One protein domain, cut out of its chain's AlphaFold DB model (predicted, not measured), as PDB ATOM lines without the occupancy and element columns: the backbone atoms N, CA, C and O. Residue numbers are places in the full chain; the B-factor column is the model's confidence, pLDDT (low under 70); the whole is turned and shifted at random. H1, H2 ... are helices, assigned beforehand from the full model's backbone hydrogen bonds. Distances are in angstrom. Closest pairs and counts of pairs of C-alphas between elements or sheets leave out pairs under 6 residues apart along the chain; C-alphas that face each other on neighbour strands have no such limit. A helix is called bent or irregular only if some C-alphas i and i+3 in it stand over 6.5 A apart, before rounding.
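Overview. This is residues 13 to 173 of the 283 residues of an uncharacterized protein of Fluviicola taffensis (strain DSM 16823 / NCIMB 13979 / RW262) (UniProt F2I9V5). Two helical arms open as a V: one is a bundle of H1, H2 and H9, the other holds the long H5 with H8, H7 and H6, and the hairpin of H3 and H4 sits where the arms meet. The printed part has 161 residues with nine named helices, H1 to H9 in chain order, and no named strand: all helix. It is only just compact, close to loose, with a radius of gyration of the C-alphas of 17.7 A and spans of 53 by 38 by 25 A.

Arrangement. The longest helix, H1, residues 13 to 36, forms an up-and-down bundle with H2, 41 to 54, and H9, 150 to 171, each running against the one before. H1 touches H9 at a steep tilt of 41 degrees, closest C-alphas Tyr 20 and Ala 158, 4.5 A. H1, with residues 27 to 35 alone, touches H2 in a hairpin, closest C-alphas Ile 35 and Ala 44, 5.3 A. H3, 64 to 79, is close to H9 but not clearly touching, closest C-alphas Thr 70 and Leu 157, 7.0 A. H3 forms a hairpin with H4, 81 to 89, closest C-alphas Tyr 76 and Ser 84, 4.6 A. H4 is irregular: C-alphas 82 and 85 are 7.8 A apart. H3, with residues 64 to 69 alone, touches H5, 92 to 111, closest C-alphas Phe 65 and Thr 99, 5.6 A. H8, 135 to 145, only just touches H5, with 3 pairs of C-alphas within 8 A, closest Ile 103 and Ile 139, 6.2 A. H7, 122 to 130, only just touches H8, with 3 such pairs, closest Tyr 124 and Leu 138, 7.1 A. H6, 116 to 119, touches H5 only at the corner, closest C-alphas Ile 109 and Arg 116, 6.5 A. Every O i to N i+4 pair is within hydrogen-bond range in H1, H2, H3, H5, H7, H8 and H9; H4 has 3 of 5, and H6 is too short for one.

Along the chain. H1 runs 34.3 A from C-alpha 13 at (158.718, 114.129, 159.923), H5 28.6 A, and H9 30.9 A to C-alpha 171 at (160.182, 125.680, 134.563).

Size, cuts and confidence. The C-alphas farthest apart, Glu 36 and Thr 112, are 53.5 A apart. The printed part has no cut and no long link. pLDDT is under 70 at residues 113 to 118, 131 to 132 and 172 to 173.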
ATOM      1  N   LYS A  13     157.679 113.288 160.533       89.12
ATOM      2  CA  LYS A  13     158.718 114.129 159.923       89.12
ATOM      3  C   LYS A  13     159.795 113.327 159.191       89.12
ATOM      4  O   LYS A  13     160.131 113.655 158.057       89.12
ATOM      5  N   GLU A  14     160.312 112.256 159.791       90.94
ATOM      6  CA  GLU A  14     161.300 111.390 159.133       90.94
ATOM      7  C   GLU A  14     160.708 110.688 157.914       90.94
ATOM      8  O   GLU A  14     161.344 110.610 156.858       90.94
ATOM      9  N   LEU A  15     159.478 110.184 158.051       92.25
ATOM     10  CA  LEU A  15     158.774 109.544 156.950       92.25
ATOM     11  C   LEU A  15     158.573 110.526 155.795       92.25
ATOM     12  O   LEU A  15     158.859 110.169 154.650       92.25
ATOM     13  N   PHE A  16     158.113 111.739 156.097       94.12
ATOM     14  CA  PHE A  16     157.918 112.803 155.121       94.12
ATOM     15  C   PHE A  16     159.218 113.119 154.376       94.12
ATOM     16  O   PHE A  16     159.251 113.000 153.154       94.12
ATOM     17  N   LEU A  17     160.310 113.417 155.089       94.19
ATOM     18  CA  LEU A  17     161.597 113.778 154.479       94.19
ATOM     19  C   LEU A  17     162.158 112.652 153.600       94.19
ATOM     20  O   LEU A  17     162.615 112.883 152.478       94.19
ATOM     21  N   LYS A  18     162.078 111.406 154.078       95.56
ATOM     22  CA  LYS A  18     162.525 110.228 153.323       95.56
ATOM     23  C   LYS A  18     161.672 109.991 152.079       95.56
ATOM     24  O   LYS A  18     162.208 109.610 151.038       95.56
ATOM     25  N   ALA A  19     160.357 110.178 152.179       95.44
ATOM     26  CA  ALA A  19     159.442 110.036 151.055       95.44
ATOM     27  C   ALA A  19     159.656 111.140 150.018       95.44
ATOM     28  O   ALA A  19     159.815 110.825 148.842       95.44
ATOM     29  N   TYR A  20     159.746 112.394 150.461       96.44
ATOM     30  CA  TYR A  20     160.018 113.556 149.621       96.44
ATOM     31  C   TYR A  20     161.315 113.343 148.834       96.44
ATOM     32  O   TYR A  20     161.295 113.361 147.605       96.44
ATOM     33  N   SER A  21     162.409 112.989 149.520       97.19
ATOM     34  CA  SER A  21     163.698 112.736 148.873       97.19
ATOM     35  C   SER A  21     163.586 111.631 147.819       97.19
ATOM     36  O   SER A  21     164.066 111.781 146.696       97.19
ATOM     37  N   ARG A  22     162.889 110.530 148.123       97.12
ATOM     38  CA  ARG A  22     162.672 109.443 147.157       97.12
ATOM     39  C   ARG A  22     161.867 109.889 145.938       97.12
ATOM     40  O   ARG A  22     162.254 109.545 144.822       97.12
ATOM     41  N   PHE A  23     160.770 110.620 146.136       97.75
ATOM     42  CA  PHE A  23     159.951 111.120 145.032       97.75
ATOM     43  C   PHE A  23     160.730 112.104 144.168       97.75
ATOM     44  O   PHE A  23     160.760 111.920 142.954       97.75
ATOM     45  N   TYR A  24     161.430 113.056 144.785       98.06
ATOM     46  CA  TYR A  24     162.260 114.037 144.092       98.06
ATOM     47  C   TYR A  24     163.292 113.349 143.189       98.06
ATOM     48  O   TYR A  24     163.278 113.524 141.971       98.06
ATOM     49  N   HIS A  25     164.120 112.460 143.748       97.56
ATOM     50  CA  HIS A  25     165.152 111.764 142.973       97.56
ATOM     51  C   HIS A  25     164.558 110.866 141.882       97.56
ATOM     52  O   HIS A  25     165.071 110.826 140.763       97.56
ATOM     53  N   SER A  26     163.473 110.143 142.180       97.38
ATOM     54  CA  SER A  26     162.846 109.242 141.212       97.38
ATOM     55  C   SER A  26     162.222 109.997 140.039       97.38
ATOM     56  O   SER A  26     162.345 109.552 138.898       97.38
ATOM     57  N   LEU A  27     161.530 111.105 140.307       97.12
ATOM     58  CA  LEU A  27     160.886 111.920 139.281       97.12
ATOM     59  C   LEU A  27     161.927 112.664 138.441       97.12
ATOM     60  O   LEU A  27     161.863 112.598 137.213       97.12
ATOM     61  N   LYS A  28     162.940 113.262 139.083       97.69
ATOM     62  CA  LYS A  28     164.068 113.917 138.407       97.69
ATOM     63  C   LYS A  28     164.805 112.963 137.479       97.69
ATOM     64  O   LYS A  28     165.017 113.272 136.310       97.69
ATOM     65  N   LYS A  29     165.139 111.766 137.970       97.25
ATOM     66  CA  LYS A  29     165.781 110.733 137.153       97.25
ATOM     67  C   LYS A  29     164.914 110.357 135.954       97.25
ATOM     68  O   LYS A  29     165.413 110.303 134.839       97.25
ATOM     69  N   LYS A  30     163.614 110.125 136.163       95.44
ATOM     70  CA  LYS A  30     162.691 109.767 135.076       95.44
ATOM     71  C   LYS A  30     162.621 110.855 133.998       95.44
ATOM     72  O   LYS A  30     162.590 110.520 132.819       95.44
ATOM     73  N   TYR A  31     162.613 112.122 134.403       95.31
ATOM     74  CA  TYR A  31     162.640 113.266 133.498       95.31
ATOM     75  C   TYR A  31     163.936 113.313 132.672       95.31
ATOM     76  O   TYR A  31     163.882 113.320 131.443       95.31
ATOM     77  N   LEU A  32     165.099 113.259 133.330       96.19
ATOM     78  CA  LEU A  32     166.403 113.348 132.664       96.19
ATOM     79  C   LEU A  32     166.683 112.143 131.752       96.19
ATOM     80  O   LEU A  32     167.005 112.334 130.579       96.19
ATOM     81  N   ASP A  33     166.473 110.919 132.248       96.38
ATOM     82  CA  ASP A  33     166.637 109.685 131.466       96.38
ATOM     83  C   ASP A  33     165.695 109.681 130.247       96.38
ATOM     84  O   ASP A  33     166.045 109.193 129.169       96.38
ATOM     85  N   GLY A  34     164.478 110.210 130.418       92.81
ATOM     86  CA  GLY A  34     163.477 110.314 129.363       92.81
ATOM     87  C   GLY A  34     163.905 111.242 128.226       92.81
ATOM     88  O   GLY A  34     163.667 110.929 127.060       92.81
ATOM     89  N   ILE A  35     164.572 112.350 128.553       94.19
ATOM     90  CA  ILE A  35     165.118 113.299 127.573       94.19
ATOM     91  C   ILE A  35     166.361 112.725 126.892       94.19
ATOM     92  O   ILE A  35     166.503 112.848 125.676       94.19
ATOM     93  N   GLU A  36     167.259 112.096 127.651       95.50
ATOM     94  CA  GLU A  36     168.522 111.559 127.131       95.50
ATOM     95  C   GLU A  36     168.294 110.508 126.039       95.50
ATOM     96  O   GLU A  36     168.969 110.520 125.010       95.50
ATOM     97  N   ARG A  37     167.300 109.635 126.236       93.25
ATOM     98  CA  ARG A  37     166.971 108.545 125.306       93.25
ATOM     99  C   ARG A  37     166.136 108.987 124.104       93.25
ATOM    100  O   ARG A  37     165.894 108.177 123.211       93.25
ATOM    101  N   ALA A  38     165.636 110.221 124.088       92.62
ATOM    102  CA  ALA A  38     164.705 110.671 123.065       92.62
ATOM    103  C   ALA A  38     165.417 111.192 121.811       92.62
ATOM    104  O   ALA A  38     166.316 112.029 121.882       92.62
ATOM    105  N   ASN A  39     164.915 110.784 120.642       88.38
ATOM    106  CA  ASN A  39     165.365 111.316 119.351       88.38
ATOM    107  C   ASN A  39     165.076 112.823 119.222       88.38
ATOM    108  O   ASN A  39     165.878 113.569 118.670       88.38
ATOM    109  N   ASN A  40     163.937 113.277 119.759       88.31
ATOM    110  CA  ASN A  40     163.584 114.691 119.848       88.31
ATOM    111  C   ASN A  40     163.615 115.141 121.317       88.31
ATOM    112  O   ASN A  40     162.638 114.984 122.052       88.31
ATOM    113  N   LYS A  41     164.751 115.711 121.731       87.69
ATOM    114  CA  LYS A  41     164.980 116.167 123.111       87.69
ATOM    115  C   LYS A  41     164.046 117.302 123.525       87.69
ATOM    116  O   LYS A  41     163.621 117.336 124.673       87.69
ATOM    117  N   ALA A  42     163.719 118.213 122.606       85.06
ATOM    118  CA  ALA A  42     162.809 119.320 122.881       85.06
ATOM    119  C   ALA A  42     161.398 118.801 123.169       85.06
ATOM    120  O   ALA A  42     160.821 119.163 124.191       85.06
ATOM    121  N   TYR A  43     160.886 117.901 122.318       82.00
ATOM    122  CA  TYR A  43     159.599 117.233 122.525       82.00
ATOM    123  C   TYR A  43     159.555 116.471 123.848       82.00
ATOM    124  O   TYR A  43     158.647 116.679 124.649       82.00
ATOM    125  N   ALA A  44     160.561 115.629 124.098       85.25
ATOM    126  CA  ALA A  44     160.631 114.850 125.326       85.25
ATOM    127  C   ALA A  44     160.671 115.740 126.571       85.25
ATOM    128  O   ALA A  44     160.001 115.424 127.548       85.25
ATOM    129  N   ARG A  45     161.397 116.865 126.522       88.31
ATOM    130  CA  ARG A  45     161.453 117.826 127.626       88.31
ATOM    131  C   ARG A  45     160.056 118.326 127.999       88.31
ATOM    132  O   ARG A  45     159.643 118.091 129.129       88.31
ATOM    133  N   ALA A  46     159.321 118.894 127.039       85.62
ATOM    134  CA  ALA A  46     157.973 119.415 127.283       85.62
ATOM    135  C   ALA A  46     156.994 118.310 127.707       85.62
ATOM    136  O   ALA A  46     156.225 118.472 128.648       85.62
ATOM    137  N   TYR A  47     157.050 117.142 127.058       86.56
ATOM    138  CA  TYR A  47     156.179 116.021 127.404       86.56
ATOM    139  C   TYR A  47     156.405 115.536 128.843       86.56
ATOM    140  O   TYR A  47     155.450 115.352 129.603       86.56
ATOM    141  N   TYR A  48     157.660 115.307 129.240       89.38
ATOM    142  CA  TYR A  48     157.965 114.834 130.589       89.38
ATOM    143  C   TYR A  48     157.746 115.918 131.642       89.38
ATOM    144  O   TYR A  48     157.292 115.581 132.731       89.38
ATOM    145  N   PHE A  49     157.992 117.192 131.331       91.31
ATOM    146  CA  PHE A  49     157.655 118.295 132.229       91.31
ATOM    147  C   PHE A  49     156.147 118.346 132.483       91.31
ATOM    148  O   PHE A  49     155.708 118.260 133.634       91.31
ATOM    149  N   GLN A  50     155.350 118.362 131.409       87.88
ATOM    150  CA  GLN A  50     153.897 118.414 131.510       87.88
ATOM    151  C   GLN A  50     153.361 117.222 132.303       87.88
ATOM    152  O   GLN A  50     152.595 117.384 133.245       87.88
ATOM    153  N   THR A  51     153.799 116.005 131.977       89.00
ATOM    154  CA  THR A  51     153.231 114.785 132.572       89.00
ATOM    155  C   THR A  51     153.732 114.469 133.980       89.00
ATOM    156  O   THR A  51     152.996 113.860 134.761       89.00
ATOM    157  N   LEU A  52     154.976 114.822 134.318       90.62
ATOM    158  CA  LEU A  52     155.566 114.501 135.623       90.62
ATOM    159  C   LEU A  52     155.412 115.632 136.632       90.62
ATOM    160  O   LEU A  52     155.324 115.329 137.826       90.62
ATOM    161  N   PHE A  53     155.388 116.891 136.183       92.38
ATOM    162  CA  PHE A  53     155.432 118.054 137.066       92.38
ATOM    163  C   PHE A  53     154.158 118.905 136.985       92.38
ATOM    164  O   PHE A  53     153.504 119.088 138.007       92.38
ATOM    165  N   ALA A  54     153.748 119.364 135.796       85.69
ATOM    166  CA  ALA A  54     152.612 120.293 135.664       85.69
ATOM    167  C   ALA A  54     151.228 119.626 135.838       85.69
ATOM    168  O   ALA A  54     150.320 120.181 136.462       85.69
ATOM    169  N   GLU A  55     151.065 118.414 135.309       85.88
ATOM    170  CA  GLU A  55     149.815 117.641 135.283       85.88
ATOM    171  C   GLU A  55     149.995 116.251 135.903       85.88
ATOM    172  O   GLU A  55     149.439 115.250 135.435       85.88
ATOM    173  N   ASN A  56     150.793 116.158 136.968       89.88
ATOM    174  CA  ASN A  56     151.026 114.881 137.628       89.88
ATOM    175  C   ASN A  56     149.702 114.265 138.116       89.88
ATOM    176  O   ASN A  56     149.138 114.681 139.126       89.88
ATOM    177  N   LYS A  57     149.237 113.216 137.426       87.62
ATOM    178  CA  LYS A  57     147.942 112.551 137.673       87.62
ATOM    179  C   LYS A  57     147.791 111.954 139.074       87.62
ATOM    180  O   LYS A  57     146.683 111.606 139.476       87.62
ATOM    181  N   SER A  58     148.893 111.789 139.803       90.56
ATOM    182  CA  SER A  58     148.863 111.293 141.181       90.56
ATOM    183  C   SER A  58     148.449 112.379 142.178       90.56
ATOM    184  O   SER A  58     148.049 112.048 143.293       90.56
ATOM    185  N   ILE A  59     148.537 113.655 141.789       92.75
ATOM    186  CA  ILE A  59     148.155 114.804 142.607       92.75
ATOM    187  C   ILE A  59     146.687 115.149 142.320       92.75
ATOM    188  O   ILE A  59     146.347 115.514 141.191       92.75
ATOM    189  N   PRO A  60     145.785 115.069 143.315       92.44
ATOM    190  CA  PRO A  60     144.374 115.392 143.131       92.44
ATOM    191  C   PRO A  60     144.172 116.916 143.157       92.44
ATOM    192  O   PRO A  60     143.645 117.467 144.118       92.44
ATOM    193  N   ARG A  61     144.605 117.605 142.095       85.94
ATOM    194  CA  ARG A  61     144.657 119.079 141.993       85.94
ATOM    195  C   ARG A  61     143.337 119.785 142.316       85.94
ATOM    196  O   ARG A  61     143.353 120.877 142.872       85.94
ATOM    197  N   TYR A  62     142.212 119.160 141.980       88.31
ATOM    198  CA  TYR A  62     140.877 119.717 142.211       88.31
ATOM    199  C   TYR A  62     140.204 119.213 143.489       88.31
ATOM    200  O   TYR A  62     139.030 119.513 143.710       88.31
ATOM    201  N   SER A  63     140.915 118.448 144.323       93.25
ATOM    202  CA  SER A  63     140.388 118.051 145.623       93.25
ATOM    203  C   SER A  63     140.445 119.215 146.603       93.25
ATOM    204  O   SER A  63     141.493 119.827 146.819       93.25
ATOM    205  N   VAL A  64     139.317 119.469 147.251       89.62
ATOM    206  CA  VAL A  64     139.167 120.402 148.357       89.62
ATOM    207  C   VAL A  64     139.994 119.954 149.553       89.62
ATOM    208  O   VAL A  64     140.736 120.772 150.096       89.62
ATOM    209  N   PHE A  65     139.915 118.677 149.944       94.56
ATOM    210  CA  PHE A  65     140.703 118.155 151.062       94.56
ATOM    211  C   PHE A  65     142.195 118.387 150.832       94.56
ATOM    212  O   PHE A  65     142.903 118.934 151.679       94.56
ATOM    213  N   PHE A  66     142.671 118.018 149.643       94.88
ATOM    214  CA  PHE A  66     144.079 118.136 149.309       94.88
ATOM    215  C   PHE A  66     144.536 119.596 149.161       94.88
ATOM    216  O   PHE A  66     145.650 119.947 149.561       94.88
ATOM    217  N   HIS A  67     143.672 120.474 148.650       90.69
ATOM    218  CA  HIS A  67     143.951 121.906 148.598       90.69
ATOM    219  C   HIS A  67     144.052 122.526 150.000       90.69
ATOM    220  O   HIS A  67     144.947 123.331 150.252       90.69
ATOM    221  N   LEU A  68     143.185 122.132 150.938       86.56
ATOM    222  CA  LEU A  68     143.274 122.572 152.336       86.56
ATOM    223  C   LEU A  68     144.574 122.092 152.986       86.56
ATOM    224  O   LEU A  68     145.284 122.900 153.585       86.56
ATOM    225  N   LEU A  69     144.915 120.814 152.804       92.31
ATOM    226  CA  LEU A  69     146.146 120.213 153.314       92.31
ATOM    227  C   LEU A  69     147.387 120.982 152.848       92.31
ATOM    228  O   LEU A  69     148.207 121.405 153.662       92.31
ATOM    229  N   THR A  70     147.518 121.183 151.537       91.56
ATOM    230  CA  THR A  70     148.682 121.861 150.947       91.56
ATOM    231  C   THR A  70     148.721 123.348 151.288       91.56
ATOM    232  O   THR A  70     149.798 123.887 151.531       91.56
ATOM    233  N   SER A  71     147.571 124.021 151.359       84.81
ATOM    234  CA  SER A  71     147.484 125.430 151.757       84.81
ATOM    235  C   SER A  71     147.927 125.643 153.207       84.81
ATOM    236  O   SER A  71     148.755 126.514 153.482       84.81
ATOM    237  N   ILE A  72     147.450 124.801 154.129       83.94
ATOM    238  CA  ILE A  72     147.816 124.860 155.551       83.94
ATOM    239  C   ILE A  72     149.295 124.519 155.742       83.94
ATOM    240  O   ILE A  72     150.003 125.255 156.431       83.94
ATOM    241  N   PHE A  73     149.785 123.474 155.071       89.12
ATOM    242  CA  PHE A  73     151.201 123.121 155.106       89.12
ATOM    243  C   PHE A  73     152.092 124.261 154.614       89.12
ATOM    244  O   PHE A  73     153.033 124.650 155.300       89.12
ATOM    245  N   ASN A  74     151.762 124.860 153.469       84.94
ATOM    246  CA  ASN A  74     152.518 125.984 152.919       84.94
ATOM    247  C   ASN A  74     152.455 127.233 153.798       84.94
ATOM    248  O   ASN A  74     153.445 127.958 153.896       84.94
ATOM    249  N   HIS A  75     151.311 127.496 154.432       86.25
ATOM    250  CA  HIS A  75     151.185 128.578 155.399       86.25
ATOM    251  C   HIS A  75     152.140 128.364 156.574       86.25
ATOM    252  O   HIS A  75     152.973 129.229 156.839       86.25
ATOM    253  N   TYR A  76     152.079 127.204 157.234       84.25
ATOM    254  CA  TYR A  76     152.957 126.945 158.368       84.25
ATOM    255  C   TYR A  76     154.417 126.836 157.957       84.25
ATOM    256  O   TYR A  76     155.262 127.318 158.692       84.25
ATOM    257  N   ARG A  77     154.742 126.336 156.764       85.44
ATOM    258  CA  ARG A  77     156.124 126.357 156.270       85.44
ATOM    259  C   ARG A  77     156.706 127.775 156.215       85.44
ATOM    260  O   ARG A  77     157.884 127.953 156.484       85.44
ATOM    261  N   LYS A  78     155.884 128.784 155.904       84.81
ATOM    262  CA  LYS A  78     156.300 130.199 155.868       84.81
ATOM    263  C   LYS A  78     156.362 130.866 157.246       84.81
ATOM    264  O   LYS A  78     157.048 131.873 157.382       84.81
ATOM    265  N   VAL A  79     155.614 130.362 158.228       83.12
ATOM    266  CA  VAL A  79     155.481 130.976 159.564       83.12
ATOM    267  C   VAL A  79     156.359 130.273 160.606       83.12
ATOM    268  O   VAL A  79     157.023 130.937 161.391       83.12
ATOM    269  N   ASP A  80     156.373 128.941 160.598       82.62
ATOM    270  CA  ASP A  80     157.174 128.060 161.449       82.62
ATOM    271  C   ASP A  80     157.488 126.757 160.690       82.62
ATOM    272  O   ASP A  80     156.789 125.741 160.781       82.62
ATOM    273  N   GLU A  81     158.567 126.796 159.909       82.50
ATOM    274  CA  GLU A  81     159.000 125.674 159.077       82.50
ATOM    275  C   GLU A  81     159.226 124.389 159.887       82.50
ATOM    276  O   GLU A  81     158.868 123.294 159.440       82.50
ATOM    277  N   SER A  82     159.754 124.516 161.109       85.75
ATOM    278  CA  SER A  82     160.190 123.381 161.928       85.75
ATOM    279  C   SER A  82     159.037 122.487 162.379       85.75
ATOM    280  O   SER A  82     159.226 121.262 162.441       85.75
ATOM    281  N   HIS A  83     157.868 123.089 162.628       86.88
ATOM    282  CA  HIS A  83     156.646 122.419 163.088       86.88
ATOM    283  C   HIS A  83     155.547 122.358 162.021       86.88
ATOM    284  O   HIS A  83     154.459 121.848 162.285       86.88
ATOM    285  N   SER A  84     155.820 122.828 160.801       88.75
ATOM    286  CA  SER A  84     154.832 122.923 159.720       88.75
ATOM    287  C   SER A  84     154.049 121.633 159.468       88.75
ATOM    288  O   SER A  84     152.827 121.668 159.307       88.75
ATOM    289  N   LEU A  85     154.729 120.486 159.496       91.75
ATOM    290  CA  LEU A  85     154.100 119.181 159.319       91.75
ATOM    291  C   LEU A  85     153.167 118.826 160.482       91.75
ATOM    292  O   LEU A  85     152.023 118.457 160.248       91.75
ATOM    293  N   GLU A  86     153.633 118.959 161.720       92.19
ATOM    294  CA  GLU A  86     152.862 118.618 162.920       92.19
ATOM    295  C   GLU A  86     151.615 119.500 163.052       92.19
ATOM    296  O   GLU A  86     150.512 118.987 163.231       92.19
ATOM    297  N   LEU A  87     151.769 120.811 162.848       88.50
ATOM    298  CA  LEU A  87     150.663 121.771 162.865       88.50
ATOM    299  C   LEU A  87     149.637 121.492 161.760       88.50
ATOM    300  O   LEU A  87     148.439 121.680 161.959       88.50
ATOM    301  N   THR A  88     150.089 121.013 160.598       90.69
ATOM    302  CA  THR A  88     149.187 120.600 159.515       90.69
ATOM    303  C   THR A  88     148.419 119.337 159.888       90.69
ATOM    304  O   THR A  88     147.200 119.297 159.739       90.69
ATOM    305  N   LEU A  89     149.111 118.315 160.400       92.88
ATOM    306  CA  LEU A  89     148.489 117.050 160.797       92.88
ATOM    307  C   LEU A  89     147.490 117.235 161.948       92.88
ATOM    308  O   LEU A  89     146.425 116.621 161.944       92.88
ATOM    309  N   GLY A  90     147.777 118.148 162.879       91.56
ATOM    310  CA  GLY A  90     146.871 118.508 163.971       91.56
ATOM    311  C   GLY A  90     145.532 119.104 163.515       91.56
ATOM    312  O   GLY A  90     144.601 119.181 164.312       91.56
ATOM    313  N   ARG A  91     145.403 119.500 162.240       91.69
ATOM    314  CA  ARG A  91     144.167 120.046 161.655       91.69
ATOM    315  C   ARG A  91     143.448 119.085 160.708       91.69
ATOM    316  O   ARG A  91     142.480 119.495 160.073       91.69
ATOM    317  N   LEU A  92     143.874 117.821 160.607       93.19
ATOM    318  CA  LEU A  92     143.259 116.863 159.678       93.19
ATOM    319  C   LEU A  92     141.755 116.697 159.910       93.19
ATOM    320  O   LEU A  92     140.998 116.811 158.955       93.19
ATOM    321  N   SER A  93     141.309 116.530 161.157       92.31
ATOM    322  CA  SER A  93     139.882 116.347 161.457       92.31
ATOM    323  C   SER A  93     139.019 117.542 161.023       92.31
ATOM    324  O   SER A  93     137.925 117.353 160.503       92.31
ATOM    325  N   GLU A  94     139.528 118.772 161.149       90.81
ATOM    326  CA  GLU A  94     138.845 119.977 160.652       90.81
ATOM    327  C   GLU A  94     138.748 119.972 159.115       90.81
ATOM    328  O   GLU A  94     137.713 120.317 158.538       90.81
ATOM    329  N   MET A  95     139.823 119.566 158.428       90.94
ATOM    330  CA  MET A  95     139.827 119.441 156.966       90.94
ATOM    331  C   MET A  95     138.848 118.359 156.495       90.94
ATOM    332  O   MET A  95     138.162 118.553 155.488       90.94
ATOM    333  N   GLU A  96     138.771 117.236 157.211       93.31
ATOM    334  CA  GLU A  96     137.855 116.128 156.935       93.31
ATOM    335  C   GLU A  96     136.391 116.555 157.084       93.31
ATOM    336  O   GLU A  96     135.587 116.319 156.176       93.31
ATOM    337  N   GLU A  97     136.053 117.243 158.178       91.31
ATOM    338  CA  GLU A  97     134.710 117.776 158.426       91.31
ATOM    339  C   GLU A  97     134.303 118.761 157.325       91.31
ATOM    340  O   GLU A  97     133.277 118.584 156.661       91.31
ATOM    341  N   ARG A  98     135.160 119.749 157.041       88.44
ATOM    342  CA  ARG A  98     134.897 120.764 156.014       88.44
ATOM    343  C   ARG A  98     134.718 120.154 154.626       88.44
ATOM    344  O   ARG A  98     133.844 120.580 153.869       88.44
ATOM    345  N   THR A  99     135.538 119.165 154.280       91.75
ATOM    346  CA  THR A  99     135.419 118.447 153.004       91.75
ATOM    347  C   THR A  99     134.102 117.675 152.948       91.75
ATOM    348  O   THR A  99     133.407 117.737 151.935       91.75
ATOM    349  N   SER A 100     133.717 117.005 154.036       93.75
ATOM    350  CA  SER A 100     132.462 116.248 154.123       93.75
ATOM    351  C   SER A 100     131.241 117.145 153.907       93.75
ATOM    352  O   SER A 100     130.404 116.835 153.059       93.75
ATOM    353  N   THR A 101     131.193 118.318 154.548       89.19
ATOM    354  CA  THR A 101     130.134 119.316 154.312       89.19
ATOM    355  C   THR A 101     130.057 119.739 152.843       89.19
ATOM    356  O   THR A 101     128.971 119.864 152.279       89.19
ATOM    357  N   ILE A 102     131.204 119.939 152.185       87.06
ATOM    358  CA  ILE A 102     131.241 120.337 150.772       87.06
ATOM    359  C   ILE A 102     130.755 119.204 149.859       87.06
ATOM    360  O   ILE A 102     130.051 119.472 148.881       87.06
ATOM    361  N   ILE A 103     131.077 117.943 150.169       90.81
ATOM    362  CA  ILE A 103     130.540 116.777 149.451       90.81
ATOM    363  C   ILE A 103     129.012 116.735 149.575       90.81
ATOM    364  O   ILE A 103     128.325 116.588 148.563       90.81
ATOM    365  N   GLU A 104     128.473 116.896 150.786       89.06
ATOM    366  CA  GLU A 104     127.026 116.887 151.039       89.06
ATOM    367  C   GLU A 104     126.308 118.003 150.273       89.06
ATOM    368  O   GLU A 104     125.353 117.740 149.539       89.06
ATOM    369  N   GLN A 105     126.817 119.236 150.359       85.88
ATOM    370  CA  GLN A 105     126.291 120.380 149.607       85.88
ATOM    371  C   GLN A 105     126.317 120.124 148.097       85.88
ATOM    372  O   GLN A 105     125.335 120.380 147.397       85.88
ATOM    373  N   THR A 106     127.414 119.561 147.591       86.56
ATOM    374  CA  THR A 106     127.567 119.224 146.169       86.56
ATOM    375  C   THR A 106     126.555 118.163 145.735       86.56
ATOM    376  O   THR A 106     125.963 118.277 144.659       86.56
ATOM    377  N   MET A 107     126.303 117.153 146.571       86.69
ATOM    378  CA  MET A 107     125.293 116.131 146.300       86.69
ATOM    379  C   MET A 107     123.879 116.714 146.258       86.69
ATOM    380  O   MET A 107     123.132 116.379 145.340       86.69
ATOM    381  N   ILE A 108     123.530 117.620 147.178       83.62
ATOM    382  CA  ILE A 108     122.233 118.319 147.184       83.62
ATOM    383  C   ILE A 108     122.058 119.165 145.913       83.62
ATOM    384  O   ILE A 108     121.009 119.124 145.268       83.62
ATOM    385  N   ILE A 109     123.089 119.916 145.512       81.38
ATOM    386  CA  ILE A 109     123.054 120.730 144.285       81.38
ATOM    387  C   ILE A 109     122.853 119.834 143.056       81.38
ATOM    388  O   ILE A 109     122.033 120.142 142.192       81.38
ATOM    389  N   ARG A 110     123.547 118.691 143.004       81.31
ATOM    390  CA  ARG A 110     123.440 117.727 141.902       81.31
ATOM    391  C   ARG A 110     122.048 117.093 141.798       81.31
ATOM    392  O   ARG A 110     121.554 116.923 140.686       81.31
ATOM    393  N   THR A 111     121.426 116.701 142.910       78.38
ATOM    394  CA  THR A 111     120.127 115.997 142.902       78.38
ATOM    395  C   THR A 111     118.934 116.912 142.643       78.38
ATOM    396  O   THR A 111     117.890 116.438 142.205       78.38
ATOM    397  N   THR A 112     119.078 118.219 142.860       71.25
ATOM    398  CA  THR A 112     117.975 119.188 142.742       71.25
ATOM    399  C   THR A 112     117.718 119.702 141.318       71.25
ATOM    400  O   THR A 112     116.931 120.632 141.161       71.25
ATOM    401  N   LEU A 113     118.343 119.113 140.280       56.69
ATOM    402  CA  LEU A 113     118.215 119.502 138.855       56.69
ATOM    403  C   LEU A 113     118.331 121.024 138.620       56.69
ATOM    404  O   LEU A 113     117.706 121.579 137.719       56.69
ATOM    405  N   SER A 114     119.091 121.719 139.469       52.56
ATOM    406  CA  SER A 114     119.007 123.174 139.576       52.56
ATOM    407  C   SER A 114     120.100 123.888 138.784       52.56
ATOM    408  O   SER A 114     121.236 123.428 138.697       52.56
ATOM    409  N   GLU A 115     119.792 125.098 138.313       58.56
ATOM    410  CA  GLU A 115     120.749 126.064 137.743       58.56
ATOM    411  C   GLU A 115     121.817 126.544 138.758       58.56
ATOM    412  O   GLU A 115     122.581 127.468 138.489       58.56
ATOM    413  N   ARG A 116     121.904 125.932 139.950       65.06
ATOM    414  CA  ARG A 116     122.780 126.339 141.061       65.06
ATOM    415  C   ARG A 116     124.198 125.781 140.968       65.06
ATOM    416  O   ARG A 116     124.916 125.794 141.961       65.06
ATOM    417  N   PHE A 117     124.650 125.347 139.792       67.38
ATOM    418  CA  PHE A 117     126.043 124.924 139.587       67.38
ATOM    419  C   PHE A 117     127.063 126.014 139.967       67.38
ATOM    420  O   PHE A 117     128.176 125.695 140.372       67.38
ATOM    421  N   TYR A 118     126.673 127.293 139.924       67.94
ATOM    422  CA  TYR A 118     127.495 128.410 140.404       67.94
ATOM    423  C   TYR A 118     127.732 128.412 141.927       67.94
ATOM    424  O   TYR A 118     128.603 129.137 142.397       67.94
ATOM    425  N   GLN A 119     126.962 127.635 142.697       73.00
ATOM    426  CA  GLN A 119     127.106 127.487 144.151       73.00
ATOM    427  C   GLN A 119     128.057 126.344 144.535       73.00
ATOM    428  O   GLN A 119     128.306 126.128 145.720       73.00
ATOM    429  N   LEU A 120     128.582 125.598 143.555       79.06
ATOM    430  CA  LEU A 120     129.605 124.589 143.803       79.06
ATOM    431  C   LEU A 120     130.896 125.224 144.325       79.06
ATOM    432  O   LEU A 120     131.189 126.395 144.083       79.06
ATOM    433  N   ASN A 121     131.709 124.413 145.003       85.50
ATOM    434  CA  ASN A 121     133.052 124.827 145.381       85.50
ATOM    435  C   ASN A 121     133.849 125.262 144.136       85.50
ATOM    436  O   ASN A 121     133.798 124.604 143.094       85.50
ATOM    437  N   GLY A 122     134.610 126.354 144.257       77.69
ATOM    438  CA  GLY A 122     135.378 126.922 143.147       77.69
ATOM    439  C   GLY A 122     136.322 125.924 142.469       77.69
ATOM    440  O   GLY A 122     136.434 125.949 141.245       77.69
ATOM    441  N   LEU A 123     136.922 124.994 143.224       80.56
ATOM    442  CA  LEU A 123     137.791 123.948 142.670       80.56
ATOM    443  C   LEU A 123     137.026 122.972 141.772       80.56
ATOM    444  O   LEU A 123     137.545 122.547 140.744       80.56
ATOM    445  N   TYR A 124     135.775 122.653 142.107       83.88
ATOM    446  CA  TYR A 124     134.941 121.782 141.277       83.88
ATOM    447  C   TYR A 124     134.474 122.493 140.014       83.88
ATOM    448  O   TYR A 124     134.471 121.898 138.941       83.88
ATOM    449  N   ILE A 125     134.128 123.780 140.120       80.31
ATOM    450  CA  ILE A 125     133.809 124.608 138.951       80.31
ATOM    451  C   ILE A 125     135.010 124.659 138.002       80.31
ATOM    452  O   ILE A 125     134.831 124.563 136.790       80.31
ATOM    453  N   GLN A 126     136.224 124.792 138.540       77.69
ATOM    454  CA  GLN A 126     137.448 124.765 137.746       77.69
ATOM    455  C   GLN A 126     137.653 123.399 137.075       77.69
ATOM    456  O   GLN A 126     137.844 123.338 135.863       77.69
ATOM    457  N   ALA A 127     137.519 122.303 137.823       80.12
ATOM    458  CA  ALA A 127     137.677 120.951 137.289       80.12
ATOM    459  C   ALA A 127     136.715 120.641 136.134       80.12
ATOM    460  O   ALA A 127     137.128 120.066 135.125       80.12
ATOM    461  N   LEU A 128     135.451 121.054 136.266       77.25
ATOM    462  CA  LEU A 128     134.420 120.857 135.244       77.25
ATOM    463  C   LEU A 128     134.746 121.592 133.939       77.25
ATOM    464  O   LEU A 128     134.357 121.125 132.874       77.25
ATOM    465  N   LYS A 129     135.466 122.717 134.016       76.31
ATOM    466  CA  LYS A 129     135.893 123.503 132.850       76.31
ATOM    467  C   LYS A 129     137.176 122.968 132.226       76.31
ATOM    468  O   LYS A 129     137.277 122.877 131.013       76.31
ATOM    469  N   GLU A 130     138.160 122.636 133.057       73.69
ATOM    470  CA  GLU A 130     139.538 122.409 132.604       73.69
ATOM    471  C   GLU A 130     139.862 120.934 132.342       73.69
ATOM    472  O   GLU A 130     140.795 120.636 131.606       73.69
ATOM    473  N   SER A 131     139.124 119.990 132.935       62.31
ATOM    474  CA  SER A 131     139.566 118.584 132.985       62.31
ATOM    475  C   SER A 131     138.538 117.552 132.532       62.31
ATOM    476  O   SER A 131     138.783 116.360 132.702       62.31
ATOM    477  N   HIS A 132     137.389 117.979 131.989       64.94
ATOM    478  CA  HIS A 132     136.272 117.097 131.600       64.94
ATOM    479  C   HIS A 132     135.839 116.115 132.718       64.94
ATOM    480  O   HIS A 132     135.170 115.118 132.452       64.94
ATOM    481  N   THR A 133     136.217 116.387 133.973       77.06
ATOM    482  CA  THR A 133     135.964 115.513 135.122       77.06
ATOM    483  C   THR A 133     134.553 115.757 135.629       77.06
ATOM    484  O   THR A 133     134.151 116.897 135.854       77.06
ATOM    485  N   SER A 134     133.791 114.691 135.841       85.00
ATOM    486  CA  SER A 134     132.425 114.777 136.345       85.00
ATOM    487  C   SER A 134     132.373 115.087 137.846       85.00
ATOM    488  O   SER A 134     133.264 114.737 138.620       85.00
ATOM    489  N   ILE A 135     131.258 115.671 138.304       84.62
ATOM    490  CA  ILE A 135     131.006 115.909 139.739       84.62
ATOM    491  C   ILE A 135     131.116 114.614 140.557       84.62
ATOM    492  O   ILE A 135     131.605 114.628 141.684       84.62
ATOM    493  N   LEU A 136     130.680 113.485 139.993       87.19
ATOM    494  CA  LEU A 136     130.771 112.188 140.658       87.19
ATOM    495  C   LEU A 136     132.219 111.733 140.853       87.19
ATOM    496  O   LEU A 136     132.540 111.195 141.908       87.19
ATOM    497  N   GLU A 137     133.094 111.967 139.877       89.56
ATOM    498  CA  GLU A 137     134.521 111.644 139.989       89.56
ATOM    499  C   GLU A 137     135.236 112.544 141.002       89.56
ATOM    500  O   GLU A 137     136.109 112.071 141.736       89.56
ATOM    501  N   LEU A 138     134.834 113.817 141.099       88.69
ATOM    502  CA  LEU A 138     135.330 114.733 142.129       88.69
ATOM    503  C   LEU A 138     134.939 114.243 143.525       88.69
ATOM    504  O   LEU A 138     135.804 114.062 144.378       88.69
ATOM    505  N   ILE A 139     133.661 113.913 143.731       90.69
ATOM    506  CA  ILE A 139     133.176 113.353 145.000       90.69
ATOM    507  C   ILE A 139     133.881 112.035 145.327       90.69
ATOM    508  O   ILE A 139     134.318 111.837 146.459       90.69
ATOM    509  N   ALA A 140     134.028 111.137 144.351       93.94
ATOM    510  CA  ALA A 140     134.730 109.873 144.545       93.94
ATOM    511  C   ALA A 140     136.202 110.095 144.932       93.94
ATOM    512  O   ALA A 140     136.746 109.360 145.759       93.94
ATOM    513  N   THR A 141     136.840 111.127 144.372       94.69
ATOM    514  CA  THR A 141     138.199 111.527 144.743       94.69
ATOM    515  C   THR A 141     138.261 111.982 146.197       94.69
ATOM    516  O   THR A 141     139.110 111.471 146.925       94.69
ATOM    517  N   GLU A 142     137.347 112.845 146.649       95.69
ATOM    518  CA  GLU A 142     137.310 113.263 148.056       95.69
ATOM    519  C   GLU A 142     137.057 112.089 148.994       95.69
ATOM    520  O   GLU A 142     137.810 111.867 149.935       95.69
ATOM    521  N   GLN A 143     136.040 111.274 148.712       96.44
ATOM    522  CA  GLN A 143     135.702 110.115 149.539       96.44
ATOM    523  C   GLN A 143     136.858 109.117 149.638       96.44
ATOM    524  O   GLN A 143     137.010 108.439 150.654       96.44
ATOM    525  N   ARG A 144     137.670 108.999 148.584       97.06
ATOM    526  CA  ARG A 144     138.893 108.197 148.609       97.06
ATOM    527  C   ARG A 144     139.956 108.831 149.507       97.06
ATOM    528  O   ARG A 144     140.583 108.097 150.266       97.06
ATOM    529  N   LEU A 145     140.154 110.146 149.425       95.62
ATOM    530  CA  LEU A 145     141.142 110.875 150.227       95.62
ATOM    531  C   LEU A 145     140.785 110.891 151.715       95.62
ATOM    532  O   LEU A 145     141.657 110.629 152.531       95.62
ATOM    533  N   LEU A 146     139.509 111.061 152.067       95.12
ATOM    534  CA  LEU A 146     139.022 110.989 153.453       95.12
ATOM    535  C   LEU A 146     139.201 109.601 154.093       95.12
ATOM    536  O   LEU A 146     139.126 109.452 155.305       95.12
ATOM    537  N   LYS A 147     139.440 108.559 153.287       96.06
ATOM    538  CA  LYS A 147     139.751 107.198 153.760       96.06
ATOM    539  C   LYS A 147     141.253 106.921 153.826       96.06
ATOM    540  O   LYS A 147     141.658 105.784 154.087       96.06
ATOM    541  N   TYR A 148     142.102 107.890 153.493       95.31
ATOM    542  CA  TYR A 148     143.544 107.704 153.575       95.31
ATOM    543  C   TYR A 148     143.987 107.677 155.032       95.31
ATOM    544  O   TYR A 148     143.542 108.466 155.851       95.31
ATOM    545  N   SER A 149     144.913 106.774 155.346       94.25
ATOM    546  CA  SER A 149     145.630 106.858 156.611       94.25
ATOM    547  C   SER A 149     146.530 108.090 156.618       94.25
ATOM    548  O   SER A 149     146.998 108.525 155.562       94.25
ATOM    549  N   GLU A 150     146.873 108.581 157.807       92.00
ATOM    550  CA  GLU A 150     147.833 109.677 157.984       92.00
ATOM    551  C   GLU A 150     149.132 109.430 157.200       92.00
ATOM    552  O   GLU A 150     149.612 110.290 156.467       92.00
ATOM    553  N   LYS A 151     149.633 108.187 157.222       93.50
ATOM    554  CA  LYS A 151     150.771 107.750 156.404       93.50
ATOM    555  C   LYS A 151     150.574 108.030 154.911       93.50
ATOM    556  O   LYS A 151     151.505 108.481 154.254       93.50
ATOM    557  N   LYS A 152     149.402 107.742 154.340       95.00
ATOM    558  CA  LYS A 152     149.120 108.014 152.919       95.00
ATOM    559  C   LYS A 152     149.008 109.511 152.636       95.00
ATOM    560  O   LYS A 152     149.481 109.944 151.590       95.00
ATOM    561  N   ILE A 153     148.431 110.280 153.558       95.12
ATOM    562  CA  ILE A 153     148.351 111.744 153.468       95.12
ATOM    563  C   ILE A 153     149.761 112.346 153.451       95.12
ATOM    564  O   ILE A 153     150.085 113.129 152.561       95.12
ATOM    565  N   LEU A 154     150.634 111.893 154.354       95.31
ATOM    566  CA  LEU A 154     152.045 112.280 154.410       95.31
ATOM    567  C   LEU A 154     152.790 111.978 153.112       95.31
ATOM    568  O   LEU A 154     153.516 112.828 152.602       95.31
ATOM    569  N   LEU A 155     152.605 110.777 152.557       95.56
ATOM    570  CA  LEU A 155     153.222 110.401 151.285       95.56
ATOM    571  C   LEU A 155     152.715 111.264 150.123       95.56
ATOM    572  O   LEU A 155     153.504 111.624 149.254       95.56
ATOM    573  N   LEU A 156     151.425 111.607 150.107       96.06
ATOM    574  CA  LEU A 156     150.844 112.469 149.081       96.06
ATOM    575  C   LEU A 156     151.375 113.907 149.180       96.06
ATOM    576  O   LEU A 156     151.729 114.496 148.162       96.06
ATOM    577  N   LEU A 157     151.489 114.446 150.396       96.00
ATOM    578  CA  LEU A 157     152.077 115.764 150.635       96.00
ATOM    579  C   LEU A 157     153.558 115.793 150.232       96.00
ATOM    580  O   LEU A 157     153.991 116.706 149.539       96.00
ATOM    581  N   ALA A 158     154.321 114.756 150.584       96.31
ATOM    582  CA  ALA A 158     155.724 114.629 150.197       96.31
ATOM    583  C   ALA A 158     155.914 114.544 148.672       96.31
ATOM    584  O   ALA A 158     156.853 115.128 148.132       96.31
ATOM    585  N   LEU A 159     155.021 113.833 147.971       97.38
ATOM    586  CA  LEU A 159     155.000 113.795 146.508       97.38
ATOM    587  C   LEU A 159     154.729 115.183 145.919       97.38
ATOM    588  O   LEU A 159     155.398 115.575 144.968       97.38
ATOM    589  N   ASN A 160     153.766 115.915 146.477       96.06
ATOM    590  CA  ASN A 160     153.425 117.258 146.022       96.06
ATOM    591  C   ASN A 160     154.585 118.237 146.163       96.06
ATOM    592  O   ASN A 160     154.875 118.955 145.215       96.06
ATOM    593  N   GLU A 161     155.276 118.227 147.303       95.38
ATOM    594  CA  GLU A 161     156.444 119.087 147.502       95.38
ATOM    595  C   GLU A 161     157.576 118.744 146.533       95.38
ATOM    596  O   GLU A 161     158.154 119.637 145.923       95.38
ATOM    597  N   ALA A 162     157.844 117.451 146.313       97.25
ATOM    598  CA  ALA A 162     158.841 117.024 145.336       97.25
ATOM    599  C   ALA A 162     158.481 117.470 143.910       97.25
ATOM    600  O   ALA A 162     159.348 117.908 143.160       97.25
ATOM    601  N   VAL A 163     157.205 117.361 143.531       96.12
ATOM    602  CA  VAL A 163     156.710 117.819 142.228       96.12
ATOM    603  C   VAL A 163     156.807 119.335 142.100       96.12
ATOM    604  O   VAL A 163     157.245 119.809 141.059       96.12
ATOM    605  N   HIS A 164     156.436 120.086 143.136       93.50
ATOM    606  CA  HIS A 164     156.504 121.544 143.120       93.50
ATOM    607  C   HIS A 164     157.945 122.036 142.963       93.50
ATOM    608  O   HIS A 164     158.207 122.882 142.117       93.50
ATOM    609  N   GLU A 165     158.894 121.461 143.700       94.94
ATOM    610  CA  GLU A 165     160.301 121.850 143.589       94.94
ATOM    611  C   GLU A 165     160.898 121.515 142.219       94.94
ATOM    612  O   GLU A 165     161.602 122.334 141.637       94.94
ATOM    613  N   LEU A 166     160.567 120.347 141.661       95.94
ATOM    614  CA  LEU A 166     160.995 119.985 140.306       95.94
ATOM    615  C   LEU A 166     160.328 120.853 139.237       95.94
ATOM    616  O   LEU A 166     160.965 121.181 138.240       95.94
ATOM    617  N   HIS A 167     159.067 121.238 139.436       94.12
ATOM    618  CA  HIS A 167     158.398 122.193 138.563       94.12
ATOM    619  C   HIS A 167     159.175 123.512 138.538       94.12
ATOM    620  O   HIS A 167     159.550 123.954 137.462       94.12
ATOM    621  N   GLU A 168     159.492 124.097 139.695       92.62
ATOM    622  CA  GLU A 168     160.266 125.345 139.763       92.62
ATOM    623  C   GLU A 168     161.681 125.194 139.181       92.62
ATOM    624  O   GLU A 168     162.126 126.046 138.409       92.62
ATOM    625  N   GLU A 169     162.372 124.090 139.485       94.12
ATOM    626  CA  GLU A 169     163.723 123.816 138.979       94.12
ATOM    627  C   GLU A 169     163.764 123.756 137.444       94.12
ATOM    628  O   GLU A 169     164.682 124.298 136.827       94.12
ATOM    629  N   PHE A 170     162.770 123.119 136.816       90.62
ATOM    630  CA  PHE A 170     162.758 122.886 135.370       90.62
ATOM    631  C   PHE A 170     161.882 123.862 134.569       90.62
ATOM    632  O   PHE A 170     162.021 123.902 133.350       90.62
ATOM    633  N   SER A 171     161.051 124.684 135.218       82.88
ATOM    634  CA  SER A 171     160.182 125.680 134.563       82.88
ATOM    635  C   SER A 171     160.998 126.762 133.843       82.88
ATOM    636  O   SER A 171     160.733 127.091 132.688       82.88
ATOM    637  N   SER A 172     162.086 127.238 134.462       62.88
ATOM    638  CA  SER A 172     162.997 128.223 133.847       62.88
ATOM    639  C   SER A 172     163.733 127.704 132.601       62.88
ATOM    640  O   SER A 172     164.140 128.487 131.748       62.88
ATOM    641  N   LEU A 173     163.869 126.380 132.456       57.47
ATOM    642  CA  LEU A 173     164.511 125.732 131.307       57.47
ATOM    643  C   LEU A 173     163.548 125.514 130.125       57.47
ATOM    644  O   LEU A 173     163.988 125.094 129.051       57.47
TER     645      LEU A 173